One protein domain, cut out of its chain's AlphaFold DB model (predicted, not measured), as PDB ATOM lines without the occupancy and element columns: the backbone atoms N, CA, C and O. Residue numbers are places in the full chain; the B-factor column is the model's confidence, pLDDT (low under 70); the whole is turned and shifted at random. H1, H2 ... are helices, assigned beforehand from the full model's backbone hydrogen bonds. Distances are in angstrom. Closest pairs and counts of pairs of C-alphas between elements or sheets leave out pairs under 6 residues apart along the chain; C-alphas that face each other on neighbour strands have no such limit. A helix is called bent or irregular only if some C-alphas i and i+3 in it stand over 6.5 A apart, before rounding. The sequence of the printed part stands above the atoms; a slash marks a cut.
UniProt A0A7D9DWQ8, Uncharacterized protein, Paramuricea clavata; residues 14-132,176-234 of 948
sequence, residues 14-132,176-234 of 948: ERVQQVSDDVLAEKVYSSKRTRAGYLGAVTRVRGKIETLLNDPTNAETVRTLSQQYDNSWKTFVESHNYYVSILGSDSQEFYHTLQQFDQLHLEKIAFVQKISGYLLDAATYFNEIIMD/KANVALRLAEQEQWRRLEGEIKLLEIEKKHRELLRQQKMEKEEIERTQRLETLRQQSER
ATOM      1  N   GLU A  14     170.664 133.974 210.958       57.66
ATOM      2  CA  GLU A  14     170.920 134.460 209.595       57.66
ATOM      3  C   GLU A  14     171.414 133.332 208.688       57.66
ATOM      4  O   GLU A  14     170.903 133.150 207.590       57.66
ATOM      5  N   ARG A  15     172.344 132.499 209.172       54.97
ATOM      6  CA  ARG A  15     172.896 131.375 208.399       54.97
ATOM      7  C   ARG A  15     171.885 130.249 208.164       54.97
ATOM      8  O   ARG A  15     171.920 129.617 207.116       54.97
ATOM      9  N   VAL A  16     170.975 130.007 209.111       60.34
ATOM     10  CA  VAL A  16     169.850 129.068 208.935       60.34
ATOM     11  C   VAL A  16     168.803 129.633 207.969       60.34
ATOM     12  O   VAL A  16     168.298 128.889 207.132       60.34
ATOM     13  N   GLN A  17     168.516 130.935 208.042       60.03
ATOM     14  CA  GLN A  17     167.610 131.623 207.121       60.03
ATOM     15  C   GLN A  17     168.158 131.588 205.689       60.03
ATOM     16  O   GLN A  17     167.474 131.117 204.789       60.03
ATOM     17  N   GLN A  18     169.427 131.953 205.496       59.25
ATOM     18  CA  GLN A  18     170.100 131.939 204.199       59.25
ATOM     19  C   GLN A  18     170.088 130.542 203.553       59.25
ATOM     20  O   GLN A  18     169.708 130.411 202.395       59.25
ATOM     21  N   VAL A  19     170.386 129.482 204.317       63.91
ATOM     22  CA  VAL A  19     170.289 128.093 203.825       63.91
ATOM     23  C   VAL A  19     168.844 127.694 203.489       63.91
ATOM     24  O   VAL A  19     168.622 126.942 202.541       63.91
ATOM     25  N   SER A  20     167.849 128.195 204.226       67.69
ATOM     26  CA  SER A  20     166.431 127.982 203.900       67.69
ATOM     27  C   SER A  20     166.038 128.670 202.587       67.69
ATOM     28  O   SER A  20     165.318 128.082 201.775       67.69
ATOM     29  N   ASP A  21     166.532 129.885 202.361       69.50
ATOM     30  CA  ASP A  21     166.222 130.697 201.184       69.50
ATOM     31  C   ASP A  21     166.933 130.167 199.925       69.50
ATOM     32  O   ASP A  21     166.305 130.059 198.869       69.50
ATOM     33  N   ASP A  22     168.185 129.706 200.043       73.44
ATOM     34  CA  ASP A  22     168.917 129.010 198.971       73.44
ATOM     35  C   ASP A  22     168.204 127.705 198.552       73.44
ATOM     36  O   ASP A  22     167.997 127.442 197.364       73.44
ATOM     37  N   VAL A  23     167.740 126.907 199.525       75.69
ATOM     38  CA  VAL A  23     166.962 125.676 199.272       75.69
ATOM     39  C   VAL A  23     165.599 125.979 198.636       75.69
ATOM     40  O   VAL A  23     165.090 125.175 197.848       75.69
ATOM     41  N   LEU A  24     164.983 127.124 198.945       77.12
ATOM     42  CA  LEU A  24     163.767 127.572 198.266       77.12
ATOM     43  C   LEU A  24     164.065 127.994 196.818       77.12
ATOM     44  O   LEU A  24     163.340 127.584 195.910       77.12
ATOM     45  N   ALA A  25     165.153 128.729 196.577       79.38
ATOM     46  CA  ALA A  25     165.578 129.131 195.237       79.38
ATOM     47  C   ALA A  25     165.873 127.921 194.326       79.38
ATOM     48  O   ALA A  25     165.420 127.889 193.177       79.38
ATOM     49  N   GLU A  26     166.542 126.881 194.839       83.94
ATOM     50  CA  GLU A  26     166.782 125.639 194.092       83.94
ATOM     51  C   GLU A  26     165.469 124.908 193.747       83.94
ATOM     52  O   GLU A  26     165.283 124.443 192.614       83.94
ATOM     53  N   LYS A  27     164.505 124.859 194.678       85.00
ATOM     54  CA  LYS A  27     163.162 124.293 194.437       85.00
ATOM     55  C   LYS A  27     162.381 125.080 193.383       85.00
ATOM     56  O   LYS A  27     161.752 124.467 192.517       85.00
ATOM     57  N   VAL A  28     162.443 126.411 193.407       86.00
ATOM     58  CA  VAL A  28     161.817 127.278 192.393       86.00
ATOM     59  C   VAL A  28     162.453 127.040 191.018       86.00
ATOM     60  O   VAL A  28     161.734 126.808 190.044       86.00
ATOM     61  N   TYR A  29     163.786 127.004 190.928       86.31
ATOM     62  CA  TYR A  29     164.511 126.780 189.672       86.31
ATOM     63  C   TYR A  29     164.253 125.389 189.065       86.31
ATOM     64  O   TYR A  29     163.920 125.269 187.880       86.31
ATOM     65  N   SER A  30     164.358 124.330 189.872       88.00
ATOM     66  CA  SER A  30     164.101 122.951 189.435       88.00
ATOM     67  C   SER A  30     162.648 122.750 188.990       88.00
ATOM     68  O   SER A  30     162.405 122.175 187.929       88.00
ATOM     69  N   SER A  31     161.676 123.314 189.713       88.19
ATOM     70  CA  SER A  31     160.256 123.258 189.334       88.19
ATOM     71  C   SER A  31     159.957 124.046 188.054       88.19
ATOM     72  O   SER A  31     159.225 123.558 187.192       88.19
ATOM     73  N   LYS A  32     160.581 125.218 187.864       90.81
ATOM     74  CA  LYS A  32     160.493 126.012 186.625       90.81
ATOM     75  C   LYS A  32     160.980 125.216 185.410       90.81
ATOM     76  O   LYS A  32     160.316 125.198 184.371       90.81
ATOM     77  N   ARG A  33     162.110 124.513 185.554       89.81
ATOM     78  CA  ARG A  33     162.673 123.620 184.526       89.81
ATOM     79  C   ARG A  33     161.755 122.426 184.241       89.81
ATOM     80  O   ARG A  33     161.557 122.083 183.077       89.81
ATOM     81  N   THR A  34     161.152 121.843 185.273       91.00
ATOM     82  CA  THR A  34     160.188 120.735 185.157       91.00
ATOM     83  C   THR A  34     158.910 121.157 184.418       91.00
ATOM     84  O   THR A  34     158.539 120.513 183.437       91.00
ATOM     85  N   ARG A  35     158.302 122.299 184.784       92.88
ATOM     86  CA  ARG A  35     157.168 122.917 184.063       92.88
ATOM     87  C   ARG A  35     157.485 123.126 182.578       92.88
ATOM     88  O   ARG A  35     156.668 122.796 181.718       92.88
ATOM     89  N   ALA A  36     158.670 123.655 182.264       91.31
ATOM     90  CA  ALA A  36     159.107 123.857 180.883       91.31
ATOM     91  C   ALA A  36     159.276 122.530 180.114       91.31
ATOM     92  O   ALA A  36     158.950 122.461 178.929       91.31
ATOM     93  N   GLY A  37     159.719 121.462 180.786       91.69
ATOM     94  CA  GLY A  37     159.801 120.112 180.224       91.69
ATOM     95  C   GLY A  37     158.438 119.551 179.805       91.69
ATOM     96  O   GLY A  37     158.289 119.104 178.666       91.69
ATOM     97  N   TYR A  38     157.428 119.636 180.677       93.19
ATOM     98  CA  TYR A  38     156.064 119.194 180.351       93.19
ATOM     99  C   TYR A  38     155.412 120.053 179.258       93.19
ATOM    100  O   TYR A  38     154.793 119.507 178.345       93.19
ATOM    101  N   LEU A  39     155.629 121.374 179.257       93.19
ATOM    102  CA  LEU A  39     155.188 122.236 178.152       93.19
ATOM    103  C   LEU A  39     155.845 121.833 176.817       93.19
ATOM    104  O   LEU A  39     155.184 121.779 175.782       93.19
ATOM    105  N   GLY A  40     157.128 121.464 176.840       93.31
ATOM    106  CA  GLY A  40     157.828 120.909 175.679       93.31
ATOM    107  C   GLY A  40     157.251 119.575 175.181       93.31
ATOM    108  O   GLY A  40     157.321 119.293 173.984       93.31
ATOM    109  N   ALA A  41     156.646 118.766 176.059       92.62
ATOM    110  CA  ALA A  41     155.913 117.561 175.669       92.62
ATOM    111  C   ALA A  41     154.571 117.908 174.998       92.62
ATOM    112  O   ALA A  41     154.310 117.422 173.897       92.62
ATOM    113  N   VAL A  42     153.782 118.816 175.592       94.50
ATOM    114  CA  VAL A  42     152.532 119.354 175.012       94.50
ATOM    115  C   VAL A  42     152.760 119.863 173.586       94.50
ATOM    116  O   VAL A  42     152.099 119.407 172.651       94.50
ATOM    117  N   THR A  43     153.739 120.750 173.392       94.31
ATOM    118  CA  THR A  43     154.055 121.337 172.078       94.31
ATOM    119  C   THR A  43     154.523 120.284 171.070       94.31
ATOM    120  O   THR A  43     154.189 120.365 169.888       94.31
ATOM    121  N   ARG A  44     155.234 119.237 171.517       95.38
ATOM    122  CA  ARG A  44     155.661 118.124 170.653       95.38
ATOM    123  C   ARG A  44     154.486 117.274 170.163       95.38
ATOM    124  O   ARG A  44     154.517 116.827 169.019       95.38
ATOM    125  N   VAL A  45     153.465 117.037 170.991       93.88
ATOM    126  CA  VAL A  45     152.256 116.314 170.548       93.88
ATOM    127  C   VAL A  45     151.385 117.208 169.658       93.88
ATOM    128  O   VAL A  45     150.932 116.741 168.615       93.88
ATOM    129  N   ARG A  46     151.246 118.502 169.988       95.12
ATOM    130  CA  ARG A  46     150.580 119.504 169.133       95.12
ATOM    131  C   ARG A  46     151.161 119.519 167.717       95.12
ATOM    132  O   ARG A  46     150.411 119.316 166.771       95.12
ATOM    133  N   GLY A  47     152.484 119.640 167.576       94.38
ATOM    134  CA  GLY A  47     153.144 119.644 166.265       94.38
ATOM    135  C   GLY A  47     152.922 118.357 165.456       94.38
ATOM    136  O   GLY A  47     152.684 118.424 164.253       94.38
ATOM    137  N   LYS A  48     152.916 117.180 166.107       94.44
ATOM    138  CA  LYS A  48     152.563 115.908 165.442       94.44
ATOM    139  C   LYS A  48     151.134 115.927 164.899       94.44
ATOM    140  O   LYS A  48     150.918 115.552 163.752       94.44
ATOM    141  N   ILE A  49     150.169 116.368 165.705       94.12
ATOM    142  CA  ILE A  49     148.772 116.492 165.270       94.12
ATOM    143  C   ILE A  49     148.680 117.484 164.104       94.12
ATOM    144  O   ILE A  49     148.114 117.144 163.072       94.12
ATOM    145  N   GLU A  50     149.295 118.666 164.217       94.19
ATOM    146  CA  GLU A  50     149.268 119.713 163.184       94.19
ATOM    147  C   GLU A  50     149.804 119.237 161.822       94.19
ATOM    148  O   GLU A  50     149.275 119.669 160.800       94.19
ATOM    149  N   THR A  51     150.762 118.299 161.777       93.06
ATOM    150  CA  THR A  51     151.204 117.676 160.509       93.06
ATOM    151  C   THR A  51     150.194 116.712 159.870       93.06
ATOM    152  O   THR A  51     150.273 116.478 158.667       93.06
ATOM    153  N   LEU A  52     149.240 116.171 160.637       91.31
ATOM    154  CA  LEU A  52     148.276 115.152 160.190       91.31
ATOM    155  C   LEU A  52     146.885 115.720 159.846       91.31
ATOM    156  O   LEU A  52     146.135 115.074 159.118       91.31
ATOM    157  N   LEU A  53     146.554 116.936 160.303       89.62
ATOM    158  CA  LEU A  53     145.260 117.605 160.057       89.62
ATOM    159  C   LEU A  53     144.967 117.935 158.573       89.62
ATOM    160  O   LEU A  53     143.908 118.477 158.273       89.62
ATOM    161  N   ASN A  54     145.888 117.645 157.650       85.75
ATOM    162  CA  ASN A  54     145.752 117.954 156.219       85.75
ATOM    163  C   ASN A  54     145.149 116.805 155.388       85.75
ATOM    164  O   ASN A  54     144.825 117.010 154.222       85.75
ATOM    165  N   ASP A  55     145.026 115.601 155.956       85.06
ATOM    166  CA  ASP A  55     144.581 114.391 155.253       85.06
ATOM    167  C   ASP A  55     143.550 113.642 156.122       85.06
ATOM    168  O   ASP A  55     143.898 113.220 157.233       85.06
ATOM    169  N   PRO A  56     142.294 113.456 155.663       81.06
ATOM    170  CA  PRO A  56     141.225 112.838 156.454       81.06
ATOM    171  C   PRO A  56     141.476 111.359 156.787       81.06
ATOM    172  O   PRO A  56     140.858 110.832 157.713       81.06
ATOM    173  N   THR A  57     142.400 110.675 156.100       78.94
ATOM    174  CA  THR A  57     142.741 109.278 156.415       78.94
ATOM    175  C   THR A  57     143.430 109.118 157.774       78.94
ATOM    176  O   THR A  57     143.353 108.050 158.382       78.94
ATOM    177  N   ASN A  58     144.007 110.196 158.316       88.88
ATOM    178  CA  ASN A  58     144.668 110.215 159.623       88.88
ATOM    179  C   ASN A  58     143.710 110.383 160.822       88.88
ATOM    180  O   ASN A  58     144.169 110.556 161.950       88.88
ATOM    181  N   ALA A  59     142.389 110.293 160.630       81.81
ATOM    182  CA  ALA A  59     141.406 110.531 161.692       81.81
ATOM    183  C   ALA A  59     141.661 109.719 162.984       81.81
ATOM    184  O   ALA A  59     141.533 110.255 164.084       81.81
ATOM    185  N   GLU A  60     142.070 108.449 162.880       80.88
ATOM    186  CA  GLU A  60     142.319 107.597 164.056       80.88
ATOM    187  C   GLU A  60     143.677 107.870 164.733       80.88
ATOM    188  O   GLU A  60     143.792 107.816 165.962       80.88
ATOM    189  N   THR A  61     144.706 108.238 163.962       86.81
ATOM    190  CA  THR A  61     146.014 108.623 164.519       86.81
ATOM    191  C   THR A  61     145.931 109.993 165.193       86.81
ATOM    192  O   THR A  61     146.458 110.159 166.293       86.81
ATOM    193  N   VAL A  62     145.178 110.938 164.619       87.50
ATOM    194  CA  VAL A  62     144.836 112.230 165.237       87.50
ATOM    195  C   VAL A  62     144.005 112.036 166.509       87.50
ATOM    196  O   VAL A  62     144.346 112.621 167.535       87.50
ATOM    197  N   ARG A  63     142.981 111.170 166.500       83.75
ATOM    198  CA  ARG A  63     142.185 110.819 167.696       83.75
ATOM    199  C   ARG A  63     143.064 110.269 168.827       83.75
ATOM    200  O   ARG A  63     142.969 110.736 169.962       83.75
ATOM    201  N   THR A  64     143.971 109.347 168.504       88.88
ATOM    202  CA  THR A  64     144.932 108.770 169.460       88.88
ATOM    203  C   THR A  64     145.903 109.825 170.003       88.88
ATOM    204  O   THR A  64     146.152 109.895 171.209       88.88
ATOM    205  N   LEU A  65     146.441 110.688 169.137       91.06
ATOM    206  CA  LEU A  65     147.349 111.763 169.540       91.06
ATOM    207  C   LEU A  65     146.641 112.854 170.355       91.06
ATOM    208  O   LEU A  65     147.263 113.407 171.259       91.06
ATOM    209  N   SER A  66     145.354 113.129 170.118       90.75
ATOM    210  CA  SER A  66     144.567 114.071 170.927       90.75
ATOM    211  C   SER A  66     144.482 113.620 172.388       90.75
ATOM    212  O   SER A  66     144.698 114.421 173.292       90.75
ATOM    213  N   GLN A  67     144.282 112.321 172.639       88.75
ATOM    214  CA  GLN A  67     144.318 111.766 174.000       88.75
ATOM    215  C   GLN A  67     145.715 111.900 174.638       88.75
ATOM    216  O   GLN A  67     145.839 112.210 175.823       88.75
ATOM    217  N   GLN A  68     146.788 111.723 173.857       90.31
ATOM    218  CA  GLN A  68     148.160 111.965 174.331       90.31
ATOM    219  C   GLN A  68     148.421 113.455 174.615       90.31
ATOM    220  O   GLN A  68     149.150 113.776 175.555       90.31
ATOM    221  N   TYR A  69     147.816 114.363 173.845       93.56
ATOM    222  CA  TYR A  69     147.901 115.810 174.041       93.56
ATOM    223  C   TYR A  69     147.182 116.243 175.325       93.56
ATOM    224  O   TYR A  69     147.783 116.952 176.129       93.56
ATOM    225  N   ASP A  70     145.968 115.750 175.589       89.19
ATOM    226  CA  ASP A  70     145.243 116.037 176.834       89.19
ATOM    227  C   ASP A  70     145.966 115.499 178.081       89.19
ATOM    228  O   ASP A  70     146.091 116.214 179.078       89.19
ATOM    229  N   ASN A  71     146.532 114.289 178.019       90.38
ATOM    230  CA  ASN A  71     147.346 113.736 179.111       90.38
ATOM    231  C   ASN A  71     148.655 114.527 179.331       90.38
ATOM    232  O   ASN A  71     149.065 114.768 180.471       90.38
ATOM    233  N   SER A  72     149.292 114.988 178.249       91.00
ATOM    234  CA  SER A  72     150.457 115.887 178.322       91.00
ATOM    235  C   SER A  72     150.077 117.253 178.904       91.00
ATOM    236  O   SER A  72     150.844 117.840 179.663       91.00
ATOM    237  N   TRP A  73     148.880 117.759 178.586       93.56
ATOM    238  CA  TRP A  73     148.369 119.009 179.143       93.56
ATOM    239  C   TRP A  73     148.110 118.882 180.641       93.56
ATOM    240  O   TRP A  73     148.554 119.733 181.403       93.56
ATOM    241  N   LYS A  74     147.455 117.802 181.086       91.81
ATOM    242  CA  LYS A  74     147.173 117.571 182.508       91.81
ATOM    243  C   LYS A  74     148.453 117.562 183.355       91.81
ATOM    244  O   LYS A  74     148.532 118.290 184.340       91.81
ATOM    245  N   THR A  75     149.479 116.826 182.925       91.62
ATOM    246  CA  THR A  75     150.782 116.793 183.620       91.62
ATOM    247  C   THR A  75     151.509 118.146 183.588       91.62
ATOM    248  O   THR A  75     152.133 118.537 184.576       91.62
ATOM    249  N   PHE A  76     151.362 118.931 182.511       95.12
ATOM    250  CA  PHE A  76     151.804 120.329 182.494       95.12
ATOM    251  C   PHE A  76     151.064 121.186 183.535       95.12
ATOM    252  O   PHE A  76     151.736 121.874 184.304       95.12
ATOM    253  N   VAL A  77     149.729 121.118 183.621       92.31
ATOM    254  CA  VAL A  77     148.918 121.861 184.609       92.31
ATOM    255  C   VAL A  77     149.320 121.502 186.041       92.31
ATOM    256  O   VAL A  77     149.550 122.395 186.852       92.31
ATOM    257  N   GLU A  78     149.488 120.216 186.352       90.31
ATOM    258  CA  GLU A  78     149.935 119.747 187.672       90.31
ATOM    259  C   GLU A  78     151.311 120.337 188.041       90.31
ATOM    260  O   GLU A  78     151.480 120.909 189.120       90.31
ATOM    261  N   SER A  79     152.274 120.302 187.110       90.62
ATOM    262  CA  SER A  79     153.601 120.906 187.310       90.62
ATOM    263  C   SER A  79     153.579 122.441 187.391       90.62
ATOM    264  O   SER A  79     154.397 123.039 188.093       90.62
ATOM    265  N   HIS A  80     152.641 123.089 186.694       90.88
ATOM    266  CA  HIS A  80     152.449 124.534 186.724       90.88
ATOM    267  C   HIS A  80     151.882 124.981 188.072       90.88
ATOM    268  O   HIS A  80     152.445 125.880 188.686       90.88
ATOM    269  N   ASN A  81     150.836 124.314 188.560       88.88
ATOM    270  CA  ASN A  81     150.206 124.620 189.842       88.88
ATOM    271  C   ASN A  81     151.187 124.417 191.006       88.88
ATOM    272  O   ASN A  81     151.263 125.262 191.895       88.88
ATOM    273  N   TYR A  82     152.007 123.359 190.961       88.12
ATOM    274  CA  TYR A  82     153.090 123.172 191.929       88.12
ATOM    275  C   TYR A  82     154.119 124.315 191.862       88.12
ATOM    276  O   TYR A  82     154.411 124.928 192.885       88.12
ATOM    277  N   TYR A  83     154.601 124.683 190.669       89.44
ATOM    278  CA  TYR A  83     155.519 125.818 190.500       89.44
ATOM    279  C   TYR A  83     154.925 127.155 190.988       89.44
ATOM    280  O   TYR A  83     155.628 127.937 191.618       89.44
ATOM    281  N   VAL A  84     153.631 127.402 190.762       87.25
ATOM    282  CA  VAL A  84     152.922 128.587 191.272       87.25
ATOM    283  C   VAL A  84     152.805 128.561 192.800       87.25
ATOM    284  O   VAL A  84     153.004 129.596 193.426       87.25
ATOM    285  N   SER A  85     152.557 127.399 193.415       85.12
ATOM    286  CA  SER A  85     152.431 127.260 194.878       85.12
ATOM    287  C   SER A  85     153.719 127.521 195.673       85.12
ATOM    288  O   SER A  85     153.643 127.807 196.865       85.12
ATOM    289  N   ILE A  86     154.890 127.449 195.028       86.06
ATOM    290  CA  ILE A  86     156.197 127.753 195.641       86.06
ATOM    291  C   ILE A  86     156.734 129.146 195.272       86.06
ATOM    292  O   ILE A  86     157.800 129.537 195.749       86.06
ATOM    293  N   LEU A  87     156.018 129.903 194.434       81.94
ATOM    294  CA  LEU A  87     156.300 131.313 194.175       81.94
ATOM    295  C   LEU A  87     155.567 132.182 195.205       81.94
ATOM    296  O   LEU A  87     154.363 132.042 195.405       81.94
ATOM    297  N   GLY A  88     156.279 133.129 195.819       73.62
ATOM    298  CA  GLY A  88     155.666 134.105 196.723       73.62
ATOM    299  C   GLY A  88     154.623 134.980 196.012       73.62
ATOM    300  O   GLY A  88     154.870 135.469 194.906       73.62
ATOM    301  N   SER A  89     153.486 135.216 196.672       68.62
ATOM    302  CA  SER A  89     152.317 135.957 196.160       68.62
ATOM    303  C   SER A  89     152.607 137.381 195.678       68.62
ATOM    304  O   SER A  89     151.871 137.924 194.857       68.62
ATOM    305  N   ASP A  90     153.671 137.995 196.183       61.38
ATOM    306  CA  ASP A  90     154.065 139.369 195.869       61.38
ATOM    307  C   ASP A  90     155.198 139.434 194.819       61.38
ATOM    308  O   ASP A  90     155.702 140.507 194.500       61.38
ATOM    309  N   SER A  91     155.584 138.292 194.233       75.19
ATOM    310  CA  SER A  91     156.585 138.220 193.164       75.19
ATOM    311  C   SER A  91     156.017 138.617 191.798       75.19
ATOM    312  O   SER A  91     154.981 138.117 191.356       75.19
ATOM    313  N   GLN A  92     156.759 139.430 191.042       75.50
ATOM    314  CA  GLN A  92     156.445 139.722 189.638       75.50
ATOM    315  C   GLN A  92     156.433 138.449 188.765       75.50
ATOM    316  O   GLN A  92     155.668 138.360 187.799       75.50
ATOM    317  N   GLU A  93     157.232 137.434 189.120       79.44
ATOM    318  CA  GLU A  93     157.286 136.158 188.399       79.44
ATOM    319  C   GLU A  93     156.000 135.330 188.566       79.44
ATOM    320  O   GLU A  93     155.615 134.630 187.628       79.44
ATOM    321  N   PHE A  94     155.298 135.456 189.698       82.19
ATOM    322  CA  PHE A  94     154.003 134.810 189.949       82.19
ATOM    323  C   PHE A  94     152.943 135.316 188.958       82.19
ATOM    324  O   PHE A  94     152.337 134.531 188.225       82.19
ATOM    325  N   TYR A  95     152.786 136.638 188.844       76.88
ATOM    326  CA  TYR A  95     151.792 137.246 187.952       76.88
ATOM    327  C   TYR A  95     152.085 136.993 186.468       76.88
ATOM    328  O   TYR A  95     151.179 136.629 185.718       76.88
ATOM    329  N   HIS A  96     153.349 137.105 186.050       80.19
ATOM    330  CA  HIS A  96     153.758 136.785 184.681       80.19
ATOM    331  C   HIS A  96     153.559 135.291 184.354       80.19
ATOM    332  O   HIS A  96     153.105 134.944 183.265       80.19
ATOM    333  N   THR A  97     153.830 134.399 185.312       85.31
ATOM    334  CA  THR A  97     153.611 132.951 185.172       85.31
ATOM    335  C   THR A  97     152.136 132.603 184.965       85.31
ATOM    336  O   THR A  97     151.838 131.789 184.089       85.31
ATOM    337  N   LEU A  98     151.223 133.238 185.707       83.88
ATOM    338  CA  LEU A  98     149.778 133.063 185.529       83.88
ATOM    339  C   LEU A  98     149.289 133.627 184.184       83.88
ATOM    340  O   LEU A  98     148.545 132.955 183.477       83.88
ATOM    341  N   GLN A  99     149.754 134.813 183.777       80.50
ATOM    342  CA  GLN A  99     149.372 135.410 182.489       80.50
ATOM    343  C   GLN A  99     149.781 134.531 181.291       80.50
ATOM    344  O   GLN A  99     149.010 134.372 180.345       80.50
ATOM    345  N   GLN A 100     150.967 133.913 181.345       84.06
ATOM    346  CA  GLN A 100     151.392 132.928 180.343       84.06
ATOM    347  C   GLN A 100     150.491 131.686 180.315       84.06
ATOM    348  O   GLN A 100     150.282 131.108 179.250       84.06
ATOM    349  N   PHE A 101     149.980 131.248 181.468       90.31
ATOM    350  CA  PHE A 101     149.098 130.087 181.552       90.31
ATOM    351  C   PHE A 101     147.708 130.379 180.979       90.31
ATOM    352  O   PHE A 101     147.243 129.597 180.152       90.31
ATOM    353  N   ASP A 102     147.105 131.527 181.318       81.00
ATOM    354  CA  ASP A 102     145.851 132.007 180.712       81.00
ATOM    355  C   ASP A 102     145.944 131.987 179.171       81.00
ATOM    356  O   ASP A 102     145.058 131.461 178.496       81.00
ATOM    357  N   GLN A 103     147.049 132.491 178.598       84.50
ATOM    358  CA  GLN A 103     147.269 132.479 177.147       84.50
ATOM    359  C   GLN A 103     147.388 131.053 176.577       84.50
ATOM    360  O   GLN A 103     146.697 130.718 175.614       84.50
ATOM    361  N   LEU A 104     148.231 130.199 177.168       89.06
ATOM    362  CA  LEU A 104     148.411 128.816 176.707       89.06
ATOM    363  C   LEU A 104     147.111 127.997 176.815       89.06
ATOM    364  O   LEU A 104     146.868 127.113 175.993       89.06
ATOM    365  N   HIS A 105     146.257 128.295 177.797       85.31
ATOM    366  CA  HIS A 105     144.961 127.641 177.971       85.31
ATOM    367  C   HIS A 105     143.945 128.066 176.896       85.31
ATOM    368  O   HIS A 105     143.176 127.233 176.411       85.31
ATOM    369  N   LEU A 106     143.955 129.335 176.475       81.88
ATOM    370  CA  LEU A 106     143.163 129.798 175.329       81.88
ATOM    371  C   LEU A 106     143.639 129.145 174.022       81.88
ATOM    372  O   LEU A 106     142.814 128.687 173.228       81.88
ATOM    373  N   GLU A 107     144.957 129.010 173.830       88.06
ATOM    374  CA  GLU A 107     145.516 128.262 172.697       88.06
ATOM    375  C   GLU A 107     145.096 126.786 172.703       88.06
ATOM    376  O   GLU A 107     144.753 126.260 171.643       88.06
ATOM    377  N   LYS A 108     145.053 126.119 173.871       91.19
ATOM    378  CA  LYS A 108     144.506 124.754 173.976       91.19
ATOM    379  C   LYS A 108     143.065 124.690 173.468       91.19
ATOM    380  O   LYS A 108     142.754 123.799 172.682       91.19
ATOM    381  N   ILE A 109     142.186 125.591 173.913       80.25
ATOM    382  CA  ILE A 109     140.756 125.552 173.552       80.25
ATOM    383  C   ILE A 109     140.584 125.680 172.031       80.25
ATOM    384  O   ILE A 109     139.912 124.848 171.418       80.25
ATOM    385  N   ALA A 110     141.258 126.652 171.410       83.31
ATOM    386  CA  ALA A 110     141.245 126.831 169.958       83.31
ATOM    387  C   ALA A 110     141.850 125.627 169.206       83.31
ATOM    388  O   ALA A 110     141.385 125.255 168.126       83.31
ATOM    389  N   PHE A 111     142.867 124.976 169.778       92.06
ATOM    390  CA  PHE A 111     143.482 123.796 169.180       92.06
ATOM    391  C   PHE A 111     142.586 122.549 169.254       92.06
ATOM    392  O   PHE A 111     142.451 121.837 168.260       92.06
ATOM    393  N   VAL A 112     141.901 122.319 170.379       86.94
ATOM    394  CA  VAL A 112     140.915 121.233 170.522       86.94
ATOM    395  C   VAL A 112     139.733 121.441 169.568       86.94
ATOM    396  O   VAL A 112     139.335 120.498 168.888       86.94
ATOM    397  N   GLN A 113     139.239 122.678 169.412       81.81
ATOM    398  CA  GLN A 113     138.230 123.018 168.393       81.81
ATOM    399  C   GLN A 113     138.676 122.625 166.977       81.81
ATOM    400  O   GLN A 113     137.901 122.023 166.231       81.81
ATOM    401  N   LYS A 114     139.935 122.913 166.618       88.94
ATOM    402  CA  LYS A 114     140.513 122.551 165.314       88.94
ATOM    403  C   LYS A 114     140.566 121.031 165.099       88.94
ATOM    404  O   LYS A 114     140.313 120.574 163.987       88.94
ATOM    405  N   ILE A 115     140.859 120.253 166.146       87.06
ATOM    406  CA  ILE A 115     140.848 118.781 166.092       87.06
ATOM    407  C   ILE A 115     139.421 118.255 165.887       87.06
ATOM    408  O   ILE A 115     139.210 117.444 164.988       87.06
ATOM    409  N   SER A 116     138.439 118.722 166.668       79.88
ATOM    410  CA  SER A 116     137.037 118.293 166.522       79.88
ATOM    411  C   SER A 116     136.463 118.617 165.140       79.88
ATOM    412  O   SER A 116     135.797 117.770 164.552       79.88
ATOM    413  N   GLY A 117     136.764 119.800 164.586       79.06
ATOM    414  CA  GLY A 117     136.373 120.161 163.217       79.06
ATOM    415  C   GLY A 117     136.919 119.169 162.186       79.06
ATOM    416  O   GLY A 117     136.147 118.527 161.481       79.06
ATOM    417  N   TYR A 118     138.234 118.938 162.192       89.88
ATOM    418  CA  TYR A 118     138.877 117.962 161.303       89.88
ATOM    419  C   TYR A 118     138.313 116.533 161.452       89.88
ATOM    420  O   TYR A 118     138.129 115.838 160.454       89.88
ATOM    421  N   LEU A 119     138.012 116.076 162.676       82.81
ATOM    422  CA  LEU A 119     137.432 114.744 162.897       82.81
ATOM    423  C   LEU A 119     135.995 114.634 162.361       82.81
ATOM    424  O   LEU A 119     135.613 113.563 161.880       82.81
ATOM    425  N   LEU A 120     135.221 115.721 162.406       77.56
ATOM    426  CA  LEU A 120     133.894 115.807 161.798       77.56
ATOM    427  C   LEU A 120     133.982 115.820 160.263       77.56
ATOM    428  O   LEU A 120     133.273 115.046 159.620       77.56
ATOM    429  N   ASP A 121     134.888 116.620 159.696       77.00
ATOM    430  CA  ASP A 121     135.106 116.739 158.248       77.00
ATOM    431  C   ASP A 121     135.588 115.407 157.638       77.00
ATOM    432  O   ASP A 121     135.076 114.945 156.611       77.00
ATOM    433  N   ALA A 122     136.511 114.720 158.321       79.00
ATOM    434  CA  ALA A 122     136.955 113.377 157.954       79.00
ATOM    435  C   ALA A 122     135.813 112.349 158.044       79.00
ATOM    436  O   ALA A 122     135.684 111.483 157.174       79.00
ATOM    437  N   ALA A 123     134.940 112.451 159.054       72.31
ATOM    438  CA  ALA A 123     133.765 111.591 159.155       72.31
ATOM    439  C   ALA A 123     132.770 111.838 158.006       72.31
ATOM    440  O   ALA A 123     132.206 110.873 157.488       72.31
ATOM    441  N   THR A 124     132.559 113.081 157.558       73.38
ATOM    442  CA  THR A 124     131.740 113.354 156.361       73.38
ATOM    443  C   THR A 124     132.371 112.787 155.090       73.38
ATOM    444  O   THR A 124     131.694 112.044 154.382       73.38
ATOM    445  N   TYR A 125     133.674 112.991 154.875       77.56
ATOM    446  CA  TYR A 125     134.419 112.448 153.732       77.56
ATOM    447  C   TYR A 125     134.298 110.915 153.614       77.56
ATOM    448  O   TYR A 125     133.980 110.379 152.549       77.56
ATOM    449  N   PHE A 126     134.465 110.183 154.721       70.75
ATOM    450  CA  PHE A 126     134.281 108.729 154.719       70.75
ATOM    451  C   PHE A 126     132.828 108.299 154.469       70.75
ATOM    452  O   PHE A 126     132.603 107.286 153.801       70.75
ATOM    453  N   ASN A 127     131.835 109.048 154.963       68.44
ATOM    454  CA  ASN A 127     130.428 108.763 154.673       68.44
ATOM    455  C   ASN A 127     130.100 108.970 153.183       68.44
ATOM    456  O   ASN A 127     129.397 108.141 152.606       68.44
ATOM    457  N   GLU A 128     130.634 110.011 152.544       69.56
ATOM    458  CA  GLU A 128     130.442 110.284 151.110       69.56
ATOM    459  C   GLU A 128     131.034 109.166 150.237       69.56
ATOM    460  O   GLU A 128     130.328 108.599 149.401       69.56
ATOM    461  N   ILE A 129     132.262 108.718 150.529       69.44
ATOM    462  CA  ILE A 129     132.888 107.564 149.853       69.44
ATOM    463  C   ILE A 129     132.040 106.285 149.994       69.44
ATOM    464  O   ILE A 129     131.912 105.510 149.040       69.44
ATOM    465  N   ILE A 130     131.434 106.047 151.163       64.06
ATOM    466  CA  ILE A 130     130.536 104.899 151.399       64.06
ATOM    467  C   ILE A 130     129.232 105.015 150.587       64.06
ATOM    468  O   ILE A 130     128.632 103.992 150.232       64.06
ATOM    469  N   MET A 131     128.785 106.233 150.274       50.31
ATOM    470  CA  MET A 131     127.583 106.477 149.480       50.31
ATOM    471  C   MET A 131     127.853 106.312 147.980       50.31
ATOM    472  O   MET A 131     127.136 105.529 147.351       50.31
ATOM    473  N   ASP A 132     128.911 106.908 147.425       50.16
ATOM    474  CA  ASP A 132     129.260 106.795 145.994       50.16
ATOM    475  C   ASP A 132     129.523 105.345 145.561       50.16
ATOM    476  O   ASP A 132     128.987 104.870 144.552       50.16
ATOM    477  N   LYS A 176     125.239 104.365 164.754       53.88
ATOM    478  CA  LYS A 176     125.419 104.264 166.215       53.88
ATOM    479  C   LYS A 176     126.792 104.772 166.668       53.88
ATOM    480  O   LYS A 176     126.855 105.495 167.657       53.88
ATOM    481  N   ALA A 177     127.866 104.453 165.943       56.03
ATOM    482  CA  ALA A 177     129.213 104.937 166.247       56.03
ATOM    483  C   ALA A 177     129.327 106.468 166.114       56.03
ATOM    484  O   ALA A 177     129.826 107.121 167.026       56.03
ATOM    485  N   ASN A 178     128.791 107.056 165.038       59.56
ATOM    486  CA  ASN A 178     128.783 108.512 164.844       59.56
ATOM    487  C   ASN A 178     127.938 109.247 165.904       59.56
ATOM    488  O   ASN A 178     128.324 110.323 166.360       59.56
ATOM    489  N   VAL A 179     126.812 108.669 166.340       59.31
ATOM    490  CA  VAL A 179     125.999 109.217 167.444       59.31
ATOM    491  C   VAL A 179     126.738 109.121 168.783       59.31
ATOM    492  O   VAL A 179     126.766 110.099 169.526       59.31
ATOM    493  N   ALA A 180     127.380 107.986 169.078       60.97
ATOM    494  CA  ALA A 180     128.182 107.816 170.289       60.97
ATOM    495  C   ALA A 180     129.381 108.780 170.337       60.97
ATOM    496  O   ALA A 180     129.683 109.328 171.395       60.97
ATOM    497  N   LEU A 181     130.027 109.036 169.195       71.75
ATOM    498  CA  LEU A 181     131.153 109.965 169.116       71.75
ATOM    499  C   LEU A 181     130.714 111.418 169.341       71.75
ATOM    500  O   LEU A 181     131.316 112.101 170.162       71.75
ATOM    501  N   ARG A 182     129.603 111.857 168.730       59.50
ATOM    502  CA  ARG A 182     129.025 113.189 168.996       59.50
ATOM    503  C   ARG A 182     128.570 113.366 170.448       59.50
ATOM    504  O   ARG A 182     128.703 114.456 170.994       59.50
ATOM    505  N   LEU A 183     128.064 112.310 171.092       62.72
ATOM    506  CA  LEU A 183     127.750 112.329 172.528       62.72
ATOM    507  C   LEU A 183     129.015 112.493 173.384       62.72
ATOM    508  O   LEU A 183     129.018 113.309 174.304       62.72
ATOM    509  N   ALA A 184     130.100 111.785 173.054       66.88
ATOM    510  CA  ALA A 184     131.386 111.927 173.738       66.88
ATOM    511  C   ALA A 184     131.991 113.334 173.557       66.88
ATOM    512  O   ALA A 184     132.455 113.930 174.528       66.88
ATOM    513  N   GLU A 185     131.911 113.908 172.352       72.00
ATOM    514  CA  GLU A 185     132.302 115.299 172.087       72.00
ATOM    515  C   GLU A 185     131.441 116.286 172.890       72.00
ATOM    516  O   GLU A 185     131.975 117.191 173.528       72.00
ATOM    517  N   GLN A 186     130.118 116.090 172.947       63.75
ATOM    518  CA  GLN A 186     129.207 116.923 173.745       63.75
ATOM    519  C   GLN A 186     129.437 116.778 175.265       63.75
ATOM    520  O   GLN A 186     129.123 117.684 176.040       63.75
ATOM    521  N   GLU A 187     129.985 115.655 175.734       66.50
ATOM    522  CA  GLU A 187     130.470 115.508 177.110       66.50
ATOM    523  C   GLU A 187     131.809 116.208 177.350       66.50
ATOM    524  O   GLU A 187     131.957 116.871 178.375       66.50
ATOM    525  N   GLN A 188     132.770 116.117 176.423       73.31
ATOM    526  CA  GLN A 188     134.025 116.870 176.525       73.31
ATOM    527  C   GLN A 188     133.769 118.383 176.510       73.31
ATOM    528  O   GLN A 188     134.323 119.092 177.345       73.31
ATOM    529  N   TRP A 189     132.863 118.865 175.653       65.81
ATOM    530  CA  TRP A 189     132.449 120.269 175.623       65.81
ATOM    531  C   TRP A 189     131.850 120.739 176.949       65.81
ATOM    532  O   TRP A 189     132.282 121.764 177.470       65.81
ATOM    533  N   ARG A 190     130.937 119.966 177.552       64.19
ATOM    534  CA  ARG A 190     130.361 120.309 178.865       64.19
ATOM    535  C   ARG A 190     131.386 120.261 180.006       64.19
ATOM    536  O   ARG A 190     131.290 121.069 180.925       64.19
ATOM    537  N   ARG A 191     132.388 119.371 179.946       71.62
ATOM    538  CA  ARG A 191     133.511 119.356 180.908       71.62
ATOM    539  C   ARG A 191     134.378 120.613 180.772       71.62
ATOM    540  O   ARG A 191     134.595 121.290 181.771       71.62
ATOM    541  N   LEU A 192     134.786 120.970 179.552       72.31
ATOM    542  CA  LEU A 192     135.568 122.184 179.277       72.31
ATOM    543  C   LEU A 192     134.809 123.465 179.660       72.31
ATOM    544  O   LEU A 192     135.393 124.378 180.234       72.31
ATOM    545  N   GLU A 193     133.501 123.533 179.401       72.88
ATOM    546  CA  GLU A 193     132.660 124.662 179.817       72.88
ATOM    547  C   GLU A 193     132.573 124.781 181.352       72.88
ATOM    548  O   GLU A 193     132.596 125.888 181.895       72.88
ATOM    549  N   GLY A 194     132.528 123.648 182.065       71.75
ATOM    550  CA  GLY A 194     132.614 123.597 183.527       71.75
ATOM    551  C   GLY A 194     133.966 124.075 184.068       71.75
ATOM    552  O   GLY A 194     133.998 124.884 184.995       71.75
ATOM    553  N   GLU A 195     135.076 123.640 183.462       79.25
ATOM    554  CA  GLU A 195     136.433 124.098 183.802       79.25
ATOM    555  C   GLU A 195     136.595 125.610 183.573       79.25
ATOM    556  O   GLU A 195     137.093 126.313 184.453       79.25
ATOM    557  N   ILE A 196     136.097 126.142 182.449       79.00
ATOM    558  CA  ILE A 196     136.104 127.585 182.153       79.00
ATOM    559  C   ILE A 196     135.325 128.370 183.220       79.00
ATOM    560  O   ILE A 196     135.833 129.363 183.739       79.00
ATOM    561  N   LYS A 197     134.122 127.914 183.599       76.81
ATOM    562  CA  LYS A 197     133.304 128.565 184.640       76.81
ATOM    563  C   LYS A 197     133.984 128.536 186.014       76.81
ATOM    564  O   LYS A 197     133.964 129.545 186.716       76.81
ATOM    565  N   LEU A 198     134.625 127.423 186.382       82.88
ATOM    566  CA  LEU A 198     135.420 127.314 187.612       82.88
ATOM    567  C   LEU A 198     136.598 128.298 187.621       82.88
ATOM    568  O   LEU A 198     136.758 129.043 188.587       82.88
ATOM    569  N   LEU A 199     137.375 128.359 186.536       74.88
ATOM    570  CA  LEU A 199     138.498 129.291 186.398       74.88
ATOM    571  C   LEU A 199     138.043 130.759 186.415       74.88
ATOM    572  O   LEU A 199     138.732 131.606 186.984       74.88
ATOM    573  N   GLU A 200     136.875 131.080 185.852       78.38
ATOM    574  CA  GLU A 200     136.313 132.435 185.892       78.38
ATOM    575  C   GLU A 200     135.861 132.836 187.310       78.38
ATOM    576  O   GLU A 200     136.118 133.962 187.746       78.38
ATOM    577  N   ILE A 201     135.242 131.917 188.061       77.88
ATOM    578  CA  ILE A 201     134.899 132.110 189.481       77.88
ATOM    579  C   ILE A 201     136.172 132.317 190.311       77.88
ATOM    580  O   ILE A 201     136.257 133.268 191.090       77.88
ATOM    581  N   GLU A 202     137.192 131.486 190.107       81.19
ATOM    582  CA  GLU A 202     138.467 131.585 190.820       81.19
ATOM    583  C   GLU A 202     139.217 132.890 190.477       81.19
ATOM    584  O   GLU A 202     139.791 133.546 191.348       81.19
ATOM    585  N   LYS A 203     139.161 133.336 189.214       83.75
ATOM    586  CA  LYS A 203     139.699 134.630 188.761       83.75
ATOM    587  C   LYS A 203     138.985 135.812 189.424       83.75
ATOM    588  O   LYS A 203     139.660 136.727 189.891       83.75
ATOM    589  N   LYS A 204     137.653 135.763 189.547       79.19
ATOM    590  CA  LYS A 204     136.859 136.758 190.294       79.19
ATOM    591  C   LYS A 204     137.189 136.754 191.790       79.19
ATOM    592  O   LYS A 204     137.313 137.821 192.381       79.19
ATOM    593  N   HIS A 205     137.395 135.580 192.392       83.56
ATOM    594  CA  HIS A 205     137.784 135.461 193.800       83.56
ATOM    595  C   HIS A 205     139.181 136.048 194.071       83.56
ATOM    596  O   HIS A 205     139.341 136.840 194.999       83.56
ATOM    597  N   ARG A 206     140.175 135.749 193.221       81.56
ATOM    598  CA  ARG A 206     141.521 136.352 193.297       81.56
ATOM    599  C   ARG A 206     141.497 137.877 193.178       81.56
ATOM    600  O   ARG A 206     142.256 138.551 193.871       81.56
ATOM    601  N   GLU A 207     140.630 138.427 192.332       85.19
ATOM    602  CA  GLU A 207     140.510 139.880 192.174       85.19
ATOM    603  C   GLU A 207     139.821 140.550 193.374       85.19
ATOM    604  O   GLU A 207     140.258 141.610 193.818       85.19
ATOM    605  N   LEU A 208     138.823 139.897 193.982       86.06
ATOM    606  CA  LEU A 208     138.221 140.358 195.239       86.06
ATOM    607  C   LEU A 208     139.253 140.403 196.384       86.06
ATOM    608  O   LEU A 208     139.292 141.374 197.137       86.06
ATOM    609  N   LEU A 209     140.131 139.398 196.479       86.38
ATOM    610  CA  LEU A 209     141.218 139.375 197.466       86.38
ATOM    611  C   LEU A 209     142.234 140.513 197.252       86.38
ATOM    612  O   LEU A 209     142.722 141.081 198.231       86.38
ATOM    613  N   ARG A 210     142.520 140.910 196.000       86.50
ATOM    614  CA  ARG A 210     143.322 142.119 195.728       86.50
ATOM    615  C   ARG A 210     142.630 143.384 196.219       86.50
ATOM    616  O   ARG A 210     143.280 144.208 196.853       86.50
ATOM    617  N   GLN A 211     141.336 143.535 195.942       85.75
ATOM    618  CA  GLN A 211     140.566 144.710 196.361       85.75
ATOM    619  C   GLN A 211     140.561 144.844 197.891       85.75
ATOM    620  O   GLN A 211     140.863 145.918 198.402       85.75
ATOM    621  N   GLN A 212     140.369 143.738 198.617       85.69
ATOM    622  CA  GLN A 212     140.460 143.703 200.082       85.69
ATOM    623  C   GLN A 212     141.869 144.030 200.615       85.69
ATOM    624  O   GLN A 212     141.989 144.701 201.641       85.69
ATOM    625  N   LYS A 213     142.944 143.604 199.931       88.88
ATOM    626  CA  LYS A 213     144.323 143.991 200.291       88.88
ATOM    627  C   LYS A 213     144.547 145.498 200.105       88.88
ATOM    628  O   LYS A 213     145.023 146.147 201.032       88.88
ATOM    629  N   MET A 214     144.142 146.056 198.962       89.19
ATOM    630  CA  MET A 214     144.247 147.493 198.674       89.19
ATOM    631  C   MET A 214     143.447 148.345 199.671       89.19
ATOM    632  O   MET A 214     143.976 149.311 200.212       89.19
ATOM    633  N   GLU A 215     142.202 147.958 199.966       88.00
ATOM    634  CA  GLU A 215     141.335 148.638 200.938       88.00
ATOM    635  C   GLU A 215     141.945 148.612 202.350       88.00
ATOM    636  O   GLU A 215     141.984 149.637 203.031       88.00
ATOM    637  N   LYS A 216     142.520 147.478 202.778       90.12
ATOM    638  CA  LYS A 216     143.239 147.384 204.058       90.12
ATOM    639  C   LYS A 216     144.480 148.282 204.098       90.12
ATOM    640  O   LYS A 216     144.720 148.930 205.115       90.12
ATOM    641  N   GLU A 217     145.262 148.336 203.022       92.12
ATOM    642  CA  GLU A 217     146.445 149.202 202.928       92.12
ATOM    643  C   GLU A 217     146.071 150.698 202.933       92.12
ATOM    644  O   GLU A 217     146.777 151.507 203.540       92.12
ATOM    645  N   GLU A 218     144.931 151.077 202.347       92.69
ATOM    646  CA  GLU A 218     144.389 152.441 202.409       92.69
ATOM    647  C   GLU A 218     143.855 152.801 203.810       92.69
ATOM    648  O   GLU A 218     144.124 153.897 204.316       92.69
ATOM    649  N   ILE A 219     143.191 151.866 204.498       91.50
ATOM    650  CA  ILE A 219     142.772 152.024 205.902       91.50
ATOM    651  C   ILE A 219     143.994 152.181 206.824       91.50
ATOM    652  O   ILE A 219     144.039 153.101 207.638       91.50
ATOM    653  N   GLU A 220     145.033 151.356 206.673       93.38
ATOM    654  CA  GLU A 220     146.275 151.528 207.439       93.38
ATOM    655  C   GLU A 220     146.979 152.857 207.125       93.38
ATOM    656  O   GLU A 220     147.527 153.498 208.024       93.38
ATOM    657  N   ARG A 221     146.963 153.307 205.865       94.56
ATOM    658  CA  ARG A 221     147.556 154.588 205.460       94.56
ATOM    659  C   ARG A 221     146.824 155.779 206.076       94.56
ATOM    660  O   ARG A 221     147.475 156.694 206.578       94.56
ATOM    661  N   THR A 222     145.494 155.772 206.048       93.50
ATOM    662  CA  THR A 222     144.666 156.837 206.638       93.50
ATOM    663  C   THR A 222     144.791 156.877 208.159       93.50
ATOM    664  O   THR A 222     144.969 157.959 208.713       93.50
ATOM    665  N   GLN A 223     144.836 155.720 208.831       94.44
ATOM    666  CA  GLN A 223     145.136 155.640 210.266       94.44
ATOM    667  C   GLN A 223     146.509 156.242 210.605       94.44
ATOM    668  O   GLN A 223     146.604 157.056 211.521       94.44
ATOM    669  N   ARG A 224     147.566 155.916 209.842       95.81
ATOM    670  CA  ARG A 224     148.909 156.493 210.056       95.81
ATOM    671  C   ARG A 224     148.913 158.018 209.895       95.81
ATOM    672  O   ARG A 224     149.476 158.712 210.741       95.81
ATOM    673  N   LEU A 225     148.256 158.548 208.859       95.50
ATOM    674  CA  LEU A 225     148.134 159.998 208.647       95.50
ATOM    675  C   LEU A 225     147.402 160.696 209.803       95.50
ATOM    676  O   LEU A 225     147.864 161.734 210.271       95.50
ATOM    677  N   GLU A 226     146.318 160.106 210.310       94.38
ATOM    678  CA  GLU A 226     145.591 160.649 211.461       94.38
ATOM    679  C   GLU A 226     146.427 160.587 212.752       94.38
ATOM    680  O   GLU A 226     146.448 161.560 213.500       94.38
ATOM    681  N   THR A 227     147.204 159.520 212.994       95.81
ATOM    682  CA  THR A 227     148.113 159.475 214.160       95.81
ATOM    683  C   THR A 227     149.222 160.530 214.102       95.81
ATOM    684  O   THR A 227     149.556 161.107 215.135       95.81
ATOM    685  N   LEU A 228     149.755 160.833 212.910       96.31
ATOM    686  CA  LEU A 228     150.743 161.902 212.718       96.31
ATOM    687  C   LEU A 228     150.124 163.289 212.941       96.31
ATOM    688  O   LEU A 228     150.721 164.125 213.612       96.31
ATOM    689  N   ARG A 229     148.897 163.515 212.451       95.62
ATOM    690  CA  ARG A 229     148.133 164.742 212.720       95.62
ATOM    691  C   ARG A 229     147.852 164.917 214.218       95.62
ATOM    692  O   ARG A 229     148.077 165.990 214.764       95.62
ATOM    693  N   GLN A 230     147.434 163.858 214.907       95.69
ATOM    694  CA  GLN A 230     147.219 163.877 216.358       95.69
ATOM    695  C   GLN A 230     148.523 164.012 217.160       95.69
ATOM    696  O   GLN A 230     148.475 164.308 218.353       95.69
ATOM    697  N   GLN A 231     149.692 163.774 216.559       95.56
ATOM    698  CA  GLN A 231     150.983 164.105 217.159       95.56
ATOM    699  C   GLN A 231     151.306 165.595 216.983       95.56
ATOM    700  O   GLN A 231     151.541 166.264 217.987       95.56
ATOM    701  N   SER A 232     151.220 166.146 215.768       95.06
ATOM    702  CA  SER A 232     151.523 167.567 215.541       95.06
ATOM    703  C   SER A 232     150.526 168.520 216.218       95.06
ATOM    704  O   SER A 232     150.922 169.582 216.692       95.06
ATOM    705  N   GLU A 233     149.254 168.130 216.366       95.62
ATOM    706  CA  GLU A 233     148.270 168.874 217.171       95.62
ATOM    707  C   GLU A 233     148.643 168.918 218.668       95.62
ATOM    708  O   GLU A 233     148.376 169.923 219.330       95.62
ATOM    709  N   ARG A 234     149.310 167.880 219.204       96.19
ATOM    710  CA  ARG A 234     149.839 167.868 220.584       96.19
ATOM    711  C   ARG A 234     151.123 168.681 220.717       96.19
ATOM    712  O   ARG A 234     151.217 169.495 221.627       96.19
TER     713      ARG A 234
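What this domain is: This is residues 14 to 132 and 176 to 234 of the 948 residues of an uncharacterized protein of Paramuricea clavata (UniProt A0A7D9DWQ8). Three long helices, H1, H2 and H3, fold back on one another as a slender up-and-down bundle, each running against the one before. A fourth and longest helix, H4, runs loosely alongside H3, and its residues 200 to 234 stick out far beyond the body as a bare arm. The printed part has 178 residues, with four named helices in the order H1, H2, H3, H4 and no named strand; the class is all helix. The whole is an extended rod, with a radius of gyration of the C-alphas of 24.8 A and spans of 98 by 38 by 23 A.

Where its parts are: H1, residues 14 to 52, begins at C-alpha 14 (170.920, 134.460, 209.595) and is 57.7 A long. H2, residues 56 to 85, measures 42.5 A; it has a kink of 39 degrees near residue 63 and is irregular, with C-alphas 57 and 60 7.8 A apart. H3, residues 92 to 132, measures 61.1 A. H4, residues 176 to 234, measures 87.2 A and ends at C-alpha 234 (149.839, 167.868, 220.584).

How they stand to each other: H1 and H2, a helical hairpin, touch at a shallow tilt of 11 degrees, opposite ways; their closest C-alphas, of Tyr 38 and Phe 76, are 4.9 A apart. H2 and H3, also a helical hairpin, touch at a shallow tilt of 15 degrees, opposite ways, closest at the C-alphas of Pro 56 and Ala 122, 4.6 A. H1 and H3 are near each other. H3 and H4 are close but not clearly touching, the closest C-alphas being those of Ser 116 and Glu 185, 7.9 A. H4 is apart from H1 and H2. Each O i to N i+4 pair is within hydrogen-bond range in H3, against 34 of 35 in H1, 24 of 26 in H2 and 54 of 55 in H4.

The domain as a whole: The C-alphas farthest apart, of Asp 132 and Arg 234, are 98.6 A apart. Residues 133 to 175 are not printed, and C-alphas 132 and 176 are 20.7 A apart across this cut. The link H1 to H2 is tight and H2 to H3 short. Mean pLDDT of the printed part is 82.4; 28 residues are under 70, among them 14 to 21 and 127 to 132.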